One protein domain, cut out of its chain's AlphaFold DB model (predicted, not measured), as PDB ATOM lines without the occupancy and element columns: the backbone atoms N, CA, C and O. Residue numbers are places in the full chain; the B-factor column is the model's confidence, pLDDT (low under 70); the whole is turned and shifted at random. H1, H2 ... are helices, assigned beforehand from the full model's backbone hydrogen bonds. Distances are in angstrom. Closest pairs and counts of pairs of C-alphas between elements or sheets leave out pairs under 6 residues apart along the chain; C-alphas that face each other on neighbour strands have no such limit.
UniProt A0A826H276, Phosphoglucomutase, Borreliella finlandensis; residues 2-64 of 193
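AT A GLANCE: This is residues 2 to 64 of the 193 residues of the protein "Phosphoglucomutase" of Borreliella finlandensis (UniProt A0A826H276). One long helix, H1, runs lengthwise through part of an elongated model; at its last residues the chain turns a corner into H2, and H3 comes back to that same end of H1, while a looping stretch, residues 2 to 20, gathers toward its other end. H2 and H3 run the same way, both at a steep tilt to H1, and a loop of residues 46 to 54 joins them. The printed part has 63 residues with three named helices, in the order H1, H2, H3, and no named strand; the class is all helix, with 32 residues in the helices. The whole is compact, with a radius of gyration of the C-alphas of 12.1 A, and spans 34 by 22 by 18 A.

IN THESE COORDINATES: H1, the longest helix, is residues 21 to 33, 18.4 A from first to last C-alpha, from C-alpha 21 at (37.824, -11.063, 9.891) to C-alpha 33 at (28.343, 2.267, 18.363). H2 is residues 35 to 45, 15.1 A long between its first and last C-alphas. H3 is residues 55 to 62, 11.2 A from first to last C-alpha, and ends with C-alpha 62 at (30.822, -13.827, 23.935).

HOW THE PARTS SIT: H1 and H2 touch only at the corner by their link, H1 with residues 30 to 32 alone. Their closest C-alphas, those of Leu 31 and Tyr 38, are 5.0 A apart. They run opposite ways at a steep tilt of 68 degrees, only just short of about perpendicular. H1 touches H3 with residues 28 to 32 alone, and the closest C-alphas, those of Leu 32 and Leu 55, are 6.7 A apart. These two also run opposite ways, at a steep tilt of 67 degrees, again only just short of about perpendicular. H2 and H3 only just touch, with 3 pairs of C-alphas within 8 A, the closest being those of Ser 45 and Thr 61 at 7.3 A. They run the same way at a shallow tilt of 27 degrees. In H1 and H2 every O i to N i+4 pair is within hydrogen-bond range; in H3 it is 3 of 4.

THE WHOLE: The two C-alphas farthest apart are those of Arg 17 and Lys 52, at 34.9 A. The printed part has no cut. The link from H1 to H2 is tight, the one residue Met 34, and the link from H2 to H3 is short, with 9 residues. Residues 2 to 20 have no named element, and their C-alphas lie 10 to 19 A from the mean of all C-alphas. The mean pLDDT of the printed part is 82.0; residues 2 to 12 and residue 14 are under 70.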
ATOM      1  N   ILE A   2      25.215 -18.487  14.972       40.12
ATOM      2  CA  ILE A   2      26.574 -17.948  14.798       40.12
ATOM      3  C   ILE A   2      27.530 -19.114  15.028       40.12
ATOM      4  O   ILE A   2      27.584 -19.658  16.128       40.12
ATOM      5  N   SER A   3      28.212 -19.536  13.971       40.75
ATOM      6  CA  SER A   3      29.172 -20.637  14.002       40.75
ATOM      7  C   SER A   3      30.537 -20.071  13.629       40.75
ATOM      8  O   SER A   3      30.711 -19.574  12.520       40.75
ATOM      9  N   GLY A   4      31.483 -20.111  14.563       50.44
ATOM     10  CA  GLY A   4      32.893 -19.832  14.307       50.44
ATOM     11  C   GLY A   4      33.695 -21.128  14.361       50.44
ATOM     12  O   GLY A   4      33.345 -22.050  15.097       50.44
ATOM     13  N   GLU A   5      34.769 -21.210  13.585       54.12
ATOM     14  CA  GLU A   5      35.774 -22.262  13.748       54.12
ATOM     15  C   GLU A   5      36.790 -21.834  14.817       54.12
ATOM     16  O   GLU A   5      37.085 -20.652  14.959       54.12
ATOM     17  N   GLY A   6      37.384 -22.787  15.543       51.34
ATOM     18  CA  GLY A   6      38.426 -22.519  16.551       51.34
ATOM     19  C   GLY A   6      39.769 -22.018  15.989       51.34
ATOM     20  O   GLY A   6      40.768 -21.996  16.704       51.34
ATOM     21  N   SER A   7      39.816 -21.649  14.710       50.72
ATOM     22  CA  SER A   7      40.935 -20.945  14.086       50.72
ATOM     23  C   SER A   7      40.502 -19.514  13.792       50.72
ATOM     24  O   SER A   7      39.380 -19.326  13.330       50.72
ATOM     25  N   ASN A   8      41.389 -18.543  14.015       56.97
ATOM     26  CA  ASN A   8      41.177 -17.084  13.973       56.97
ATOM     27  C   ASN A   8      40.684 -16.485  12.626       56.97
ATOM     28  O   ASN A   8      41.024 -15.355  12.298       56.97
ATOM     29  N   GLY A   9      39.922 -17.209  11.807       57.94
ATOM     30  CA  GLY A   9      39.484 -16.764  10.486       57.94
ATOM     31  C   GLY A   9      38.308 -15.786  10.491       57.94
ATOM     32  O   GLY A   9      38.051 -15.179   9.462       57.94
ATOM     33  N   GLY A  10      37.602 -15.609  11.613       63.88
ATOM     34  CA  GLY A  10      36.384 -14.794  11.676       63.88
ATOM     35  C   GLY A  10      35.108 -15.595  11.392       63.88
ATOM     36  O   GLY A  10      35.121 -16.827  11.351       63.88
ATOM     37  N   CYS A  11      33.983 -14.897  11.245       67.19
ATOM     38  CA  CYS A  11      32.682 -15.492  10.936       67.19
ATOM     39  C   CYS A  11      32.421 -15.552   9.419       67.19
ATOM     40  O   CYS A  11      32.975 -14.768   8.650       67.19
ATOM     41  N   ILE A  12      31.584 -16.501   8.985       68.50
ATOM     42  CA  ILE A  12      31.061 -16.565   7.612       68.50
ATOM     43  C   ILE A  12      29.632 -16.027   7.666       68.50
ATOM     44  O   ILE A  12      28.718 -16.719   8.118       68.50
ATOM     45  N   ILE A  13      29.458 -14.769   7.272       70.12
ATOM     46  CA  ILE A  13      28.159 -14.093   7.209       70.12
ATOM     47  C   ILE A  13      27.999 -13.573   5.786       70.12
ATOM     48  O   ILE A  13      28.935 -12.999   5.237       70.12
ATOM     49  N   HIS A  14      26.823 -13.780   5.189       69.94
ATOM     50  CA  HIS A  14      26.505 -13.247   3.865       69.94
ATOM     51  C   HIS A  14      26.846 -11.740   3.781       69.94
ATOM     52  O   HIS A  14      26.467 -11.002   4.695       69.94
ATOM     53  N   PRO A  15      27.522 -11.261   2.715       77.06
ATOM     54  CA  PRO A  15      27.807 -11.943   1.444       77.06
ATOM     55  C   PRO A  15      29.099 -12.780   1.423       77.06
ATOM     56  O   PRO A  15      29.407 -13.407   0.407       77.06
ATOM     57  N   SER A  16      29.861 -12.811   2.515       78.44
ATOM     58  CA  SER A  16      31.162 -13.477   2.558       78.44
ATOM     59  C   SER A  16      31.006 -14.990   2.391       78.44
ATOM     60  O   SER A  16      30.304 -15.662   3.147       78.44
ATOM     61  N   ARG A  17      31.671 -15.536   1.366       78.06
ATOM     62  CA  ARG A  17      31.710 -16.983   1.064       78.06
ATOM     63  C   ARG A  17      32.795 -17.728   1.841       78.06
ATOM     64  O   ARG A  17      32.793 -18.955   1.893       78.06
ATOM     65  N   VAL A  18      33.727 -16.980   2.421       78.38
ATOM     66  CA  VAL A  18      34.843 -17.461   3.236       78.38
ATOM     67  C   VAL A  18      34.855 -16.714   4.564       78.38
ATOM     68  O   VAL A  18      34.084 -15.776   4.766       78.38
ATOM     69  N   ARG A  19      35.710 -17.153   5.489       77.88
ATOM     70  CA  ARG A  19      35.839 -16.516   6.801       77.88
ATOM     71  C   ARG A  19      36.337 -15.083   6.629       77.88
ATOM     72  O   ARG A  19      37.341 -14.866   5.952       77.88
ATOM     73  N   ASP A  20      35.616 -14.143   7.226       81.94
ATOM     74  CA  ASP A  20      35.849 -12.720   7.035       81.94
ATOM     75  C   ASP A  20      36.150 -12.029   8.381       81.94
ATOM     76  O   ASP A  20      35.243 -11.749   9.187       81.94
ATOM     77  N   PRO A  21      37.435 -11.753   8.668       81.81
ATOM     78  CA  PRO A  21      37.824 -11.063   9.891       81.81
ATOM     79  C   PRO A  21      37.370  -9.595   9.898       81.81
ATOM     80  O   PRO A  21      37.112  -9.061  10.978       81.81
ATOM     81  N   ILE A  22      37.196  -8.956   8.734       85.00
ATOM     82  CA  ILE A  22      36.719  -7.568   8.632       85.00
ATOM     83  C   ILE A  22      35.256  -7.504   9.055       85.00
ATOM     84  O   ILE A  22      34.900  -6.697   9.911       85.00
ATOM     85  N   THR A  23      34.415  -8.406   8.544       83.38
ATOM     86  CA  THR A  23      33.006  -8.493   8.962       83.38
ATOM     87  C   THR A  23      32.877  -8.757  10.466       83.38
ATOM     88  O   THR A  23      32.007  -8.189  11.135       83.38
ATOM     89  N   THR A  24      33.783  -9.556  11.033       81.56
ATOM     90  CA  THR A  24      33.844  -9.796  12.483       81.56
ATOM     91  C   THR A  24      34.179  -8.511  13.251       81.56
ATOM     92  O   THR A  24      33.468  -8.155  14.192       81.56
ATOM     93  N   LEU A  25      35.209  -7.775  12.822       86.38
ATOM     94  CA  LEU A  25      35.601  -6.501  13.429       86.38
ATOM     95  C   LEU A  25      34.478  -5.459  13.333       86.38
ATOM     96  O   LEU A  25      34.124  -4.837  14.333       86.38
ATOM     97  N   LEU A  26      33.866  -5.311  12.156       89.00
ATOM     98  CA  LEU A  26      32.754  -4.386  11.935       89.00
ATOM     99  C   LEU A  26      31.531  -4.746  12.779       89.00
ATOM    100  O   LEU A  26      30.833  -3.850  13.245       89.00
ATOM    101  N   SER A  27      31.280  -6.032  13.034       87.75
ATOM    102  CA  SER A  27      30.207  -6.461  13.939       87.75
ATOM    103  C   SER A  27      30.462  -6.002  15.378       87.75
ATOM    104  O   SER A  27      29.549  -5.501  16.031       87.75
ATOM    105  N   ILE A  28      31.708  -6.086  15.854       89.75
ATOM    106  CA  ILE A  28      32.098  -5.565  17.174       89.75
ATOM    107  C   ILE A  28      31.963  -4.036  17.214       89.75
ATOM    108  O   ILE A  28      31.424  -3.496  18.178       89.75
ATOM    109  N   VAL A  29      32.389  -3.330  16.161       92.38
ATOM    110  CA  VAL A  29      32.233  -1.867  16.057       92.38
ATOM    111  C   VAL A  29      30.756  -1.464  16.064       92.38
ATOM    112  O   VAL A  29      30.391  -0.516  16.756       92.38
ATOM    113  N   LYS A  30      29.887  -2.198  15.360       93.19
ATOM    114  CA  LYS A  30      28.432  -1.978  15.389       93.19
ATOM    115  C   LYS A  30      27.872  -2.149  16.794       93.19
ATOM    116  O   LYS A  30      27.154  -1.268  17.252       93.19
ATOM    117  N   LEU A  31      28.248  -3.217  17.500       93.69
ATOM    118  CA  LEU A  31      27.851  -3.407  18.897       93.69
ATOM    119  C   LEU A  31      28.359  -2.275  19.798       93.69
ATOM    120  O   LEU A  31      27.642  -1.897  20.708       93.69
ATOM    121  N   LEU A  32      29.545  -1.712  19.535       94.44
ATOM    122  CA  LEU A  32      30.107  -0.570  20.275       94.44
ATOM    123  C   LEU A  32      29.399   0.765  20.020       94.44
ATOM    124  O   LEU A  32      29.428   1.643  20.881       94.44
ATOM    125  N   LYS A  33      28.864   0.966  18.814       95.50
ATOM    126  CA  LYS A  33      28.343   2.267  18.363       95.50
ATOM    127  C   LYS A  33      26.820   2.342  18.341       95.50
ATOM    128  O   LYS A  33      26.287   3.441  18.431       95.50
ATOM    129  N   MET A  34      26.133   1.210  18.237       95.75
ATOM    130  CA  MET A  34      24.679   1.131  18.099       95.75
ATOM    131  C   MET A  34      24.091   0.457  19.341       95.75
ATOM    132  O   MET A  34      24.127  -0.770  19.477       95.75
ATOM    133  N   LYS A  35      23.562   1.263  20.270       94.44
ATOM    134  CA  LYS A  35      23.065   0.788  21.573       94.44
ATOM    135  C   LYS A  35      21.940  -0.231  21.429       94.44
ATOM    136  O   LYS A  35      21.914  -1.218  22.161       94.44
ATOM    137  N   GLU A  36      21.062  -0.026  20.457       96.00
ATOM    138  CA  GLU A  36      19.921  -0.886  20.151       96.00
ATOM    139  C   GLU A  36      20.403  -2.288  19.757       96.00
ATOM    140  O   GLU A  36      19.858  -3.292  20.217       96.00
ATOM    141  N   LEU A  37      21.485  -2.375  18.970       94.69
ATOM    142  CA  LEU A  37      22.082  -3.660  18.601       94.69
ATOM    143  C   LEU A  37      22.706  -4.360  19.806       94.69
ATOM    144  O   LEU A  37      22.542  -5.572  19.942       94.69
ATOM    145  N   TYR A  38      23.382  -3.626  20.694       94.56
ATOM    146  CA  TYR A  38      23.920  -4.214  21.923       94.56
ATOM    147  C   TYR A  38      22.806  -4.711  22.855       94.56
ATOM    148  O   TYR A  38      22.909  -5.804  23.412       94.56
ATOM    149  N   GLN A  39      21.699  -3.976  22.969       95.19
ATOM    150  CA  GLN A  39      20.537  -4.389  23.756       95.19
ATOM    151  C   GLN A  39      19.886  -5.663  23.196       95.19
ATOM    152  O   GLN A  39      19.633  -6.610  23.949       95.19
ATOM    153  N   ILE A  40      19.669  -5.724  21.877       94.88
ATOM    154  CA  ILE A  40      19.158  -6.921  21.191       94.88
ATOM    155  C   ILE A  40      20.115  -8.097  21.395       94.88
ATOM    156  O   ILE A  40      19.679  -9.195  21.749       94.88
ATOM    157  N   TRP A  41      21.419  -7.870  21.223       92.06
ATOM    158  CA  TRP A  41      22.447  -8.881  21.441       92.06
ATOM    159  C   TRP A  41      22.407  -9.432  22.865       92.06
ATOM    160  O   TRP A  41      22.353 -10.650  23.035       92.06
ATOM    161  N   CYS A  42      22.383  -8.574  23.887       92.56
ATOM    162  CA  CYS A  42      22.301  -8.997  25.284       92.56
ATOM    163  C   CYS A  42      21.049  -9.841  25.539       92.56
ATOM    164  O   CYS A  42      21.157 -10.932  26.097       92.56
ATOM    165  N   LYS A  43      19.882  -9.419  25.037       91.75
ATOM    166  CA  LYS A  43      18.635 -10.189  25.158       91.75
ATOM    167  C   LYS A  43      18.750 -11.580  24.522       91.75
ATOM    168  O   LYS A  43      18.426 -12.575  25.164       91.75
ATOM    169  N   LEU A  44      19.230 -11.660  23.279       88.06
ATOM    170  CA  LEU A  44      19.341 -12.923  22.535       88.06
ATOM    171  C   LEU A  44      20.416 -13.857  23.108       88.06
ATOM    172  O   LEU A  44      20.231 -15.073  23.129       88.06
ATOM    173  N   SER A  45      21.524 -13.296  23.589       83.75
ATOM    174  CA  SER A  45      22.636 -14.035  24.201       83.75
ATOM    175  C   SER A  45      22.437 -14.320  25.693       83.75
ATOM    176  O   SER A  45      23.307 -14.932  26.307       83.75
ATOM    177  N   LYS A  46      21.299 -13.905  26.272       86.56
ATOM    178  CA  LYS A  46      20.974 -14.016  27.705       86.56
ATOM    179  C   LYS A  46      21.989 -13.312  28.623       86.56
ATOM    180  O   LYS A  46      22.195 -13.729  29.758       86.56
ATOM    181  N   ASN A  47      22.604 -12.236  28.140       89.00
ATOM    182  CA  ASN A  47      23.461 -11.354  28.925       89.00
ATOM    183  C   ASN A  47      22.672 -10.148  29.453       89.00
ATOM    184  O   ASN A  47      21.656  -9.743  28.887       89.00
ATOM    185  N   HIS A  48      23.157  -9.533  30.529       91.00
ATOM    186  CA  HIS A  48      22.582  -8.289  31.033       91.00
ATOM    187  C   HIS A  48      23.067  -7.092  30.214       91.00
ATOM    188  O   HIS A  48      24.259  -6.948  29.939       91.00
ATOM    189  N   TYR A  49      22.127  -6.239  29.812       94.12
ATOM    190  CA  TYR A  49      22.431  -4.977  29.151       94.12
ATOM    191  C   TYR A  49      22.978  -3.960  30.161       94.12
ATOM    192  O   TYR A  49      22.533  -3.913  31.308       94.12
ATOM    193  N   LYS A  50      23.925  -3.132  29.716       92.94
ATOM    194  CA  LYS A  50      24.441  -1.985  30.465       92.94
ATOM    195  C   LYS A  50      24.355  -0.746  29.587       92.94
ATOM    196  O   LYS A  50      24.825  -0.774  28.456       92.94
ATOM    197  N   GLU A  51      23.836   0.344  30.143       93.25
ATOM    198  CA  GLU A  51      23.711   1.627  29.437       93.25
ATOM    199  C   GLU A  51      25.081   2.208  29.048       93.25
ATOM    200  O   GLU A  51      25.280   2.724  27.949       93.25
ATOM    201  N   LYS A  52      26.053   2.085  29.960       94.81
ATOM    202  CA  LYS A  52      27.454   2.455  29.745       94.81
ATOM    203  C   LYS A  52      28.271   1.178  29.596       94.81
ATOM    204  O   LYS A  52      28.428   0.433  30.563       94.81
ATOM    205  N   TYR A  53      28.771   0.928  28.394       95.25
ATOM    206  CA  TYR A  53      29.514  -0.281  28.053       95.25
ATOM    207  C   TYR A  53      30.723   0.051  27.179       95.25
ATOM    208  O   TYR A  53      30.795   1.107  26.547       95.25
ATOM    209  N   ASN A  54      31.692  -0.857  27.161       94.88
ATOM    210  CA  ASN A  54      32.885  -0.761  26.329       94.88
ATOM    211  C   ASN A  54      33.185  -2.102  25.634       94.88
ATOM    212  O   ASN A  54      32.421  -3.066  25.717       94.88
ATOM    213  N   LEU A  55      34.329  -2.177  24.951       92.31
ATOM    214  CA  LEU A  55      34.747  -3.378  24.226       92.31
ATOM    215  C   LEU A  55      34.842  -4.606  25.140       92.31
ATOM    216  O   LEU A  55      34.423  -5.692  24.754       92.31
ATOM    217  N   LYS A  56      35.351  -4.444  26.364       90.69
ATOM    218  CA  LYS A  56      35.473  -5.536  27.333       90.69
ATOM    219  C   LYS A  56      34.104  -6.075  27.740       90.69
ATOM    220  O   LYS A  56      33.957  -7.289  27.848       90.69
ATOM    221  N   ASP A  57      33.106  -5.210  27.927       91.81
ATOM    222  CA  ASP A  57      31.736  -5.645  28.223       91.81
ATOM    223  C   ASP A  57      31.165  -6.495  27.081       91.81
ATOM    224  O   ASP A  57      30.641  -7.576  27.340       91.81
ATOM    225  N   ILE A  58      31.344  -6.075  25.824       91.00
ATOM    226  CA  ILE A  58      30.909  -6.849  24.650       91.00
ATOM    227  C   ILE A  58      31.647  -8.187  24.571       91.00
ATOM    228  O   ILE A  58      31.010  -9.229  24.444       91.00
ATOM    229  N   LEU A  59      32.974  -8.206  24.704       86.94
ATOM    230  CA  LEU A  59      33.742  -9.455  24.645       86.94
ATOM    231  C   LEU A  59      33.332 -10.433  25.756       86.94
ATOM    232  O   LEU A  59      33.222 -11.636  25.512       86.94
ATOM    233  N   ASN A  60      33.006  -9.937  26.950       84.62
ATOM    234  CA  ASN A  60      32.504 -10.779  28.033       84.62
ATOM    235  C   ASN A  60      31.166 -11.449  27.695       84.62
ATOM    236  O   ASN A  60      30.957 -12.586  28.107       84.62
ATOM    237  N   THR A  61      30.307 -10.817  26.887       86.00
ATOM    238  CA  THR A  61      29.051 -11.445  26.426       86.00
ATOM    239  C   THR A  61      29.257 -12.595  25.432       86.00
ATOM    240  O   THR A  61      28.323 -13.351  25.176       86.00
ATOM    241  N   THR A  62      30.465 -12.743  24.873       79.25
ATOM    242  CA  THR A  62      30.822 -13.827  23.935       79.25
ATOM    243  C   THR A  62      31.575 -14.993  24.589       79.25
ATOM    244  O   THR A  62      31.687 -16.067  23.996       79.25
ATOM    245  N   ASN A  63      32.072 -14.820  25.819       70.38
ATOM    246  CA  ASN A  63      32.950 -15.778  26.499       70.38
ATOM    247  C   ASN A  63      32.168 -16.852  27.269       70.38
ATOM    248  O   ASN A  63      32.216 -16.919  28.496       70.38
ATOM    249  N   PHE A  64      31.470 -17.730  26.553       80.06
ATOM    250  CA  PHE A  64      30.749 -18.847  27.179       80.06
ATOM    251  C   PHE A  64      31.696 -19.965  27.647       80.06
ATOM    252  O   PHE A  64      31.462 -20.601  28.677       80.06
TER     253      PHE A  64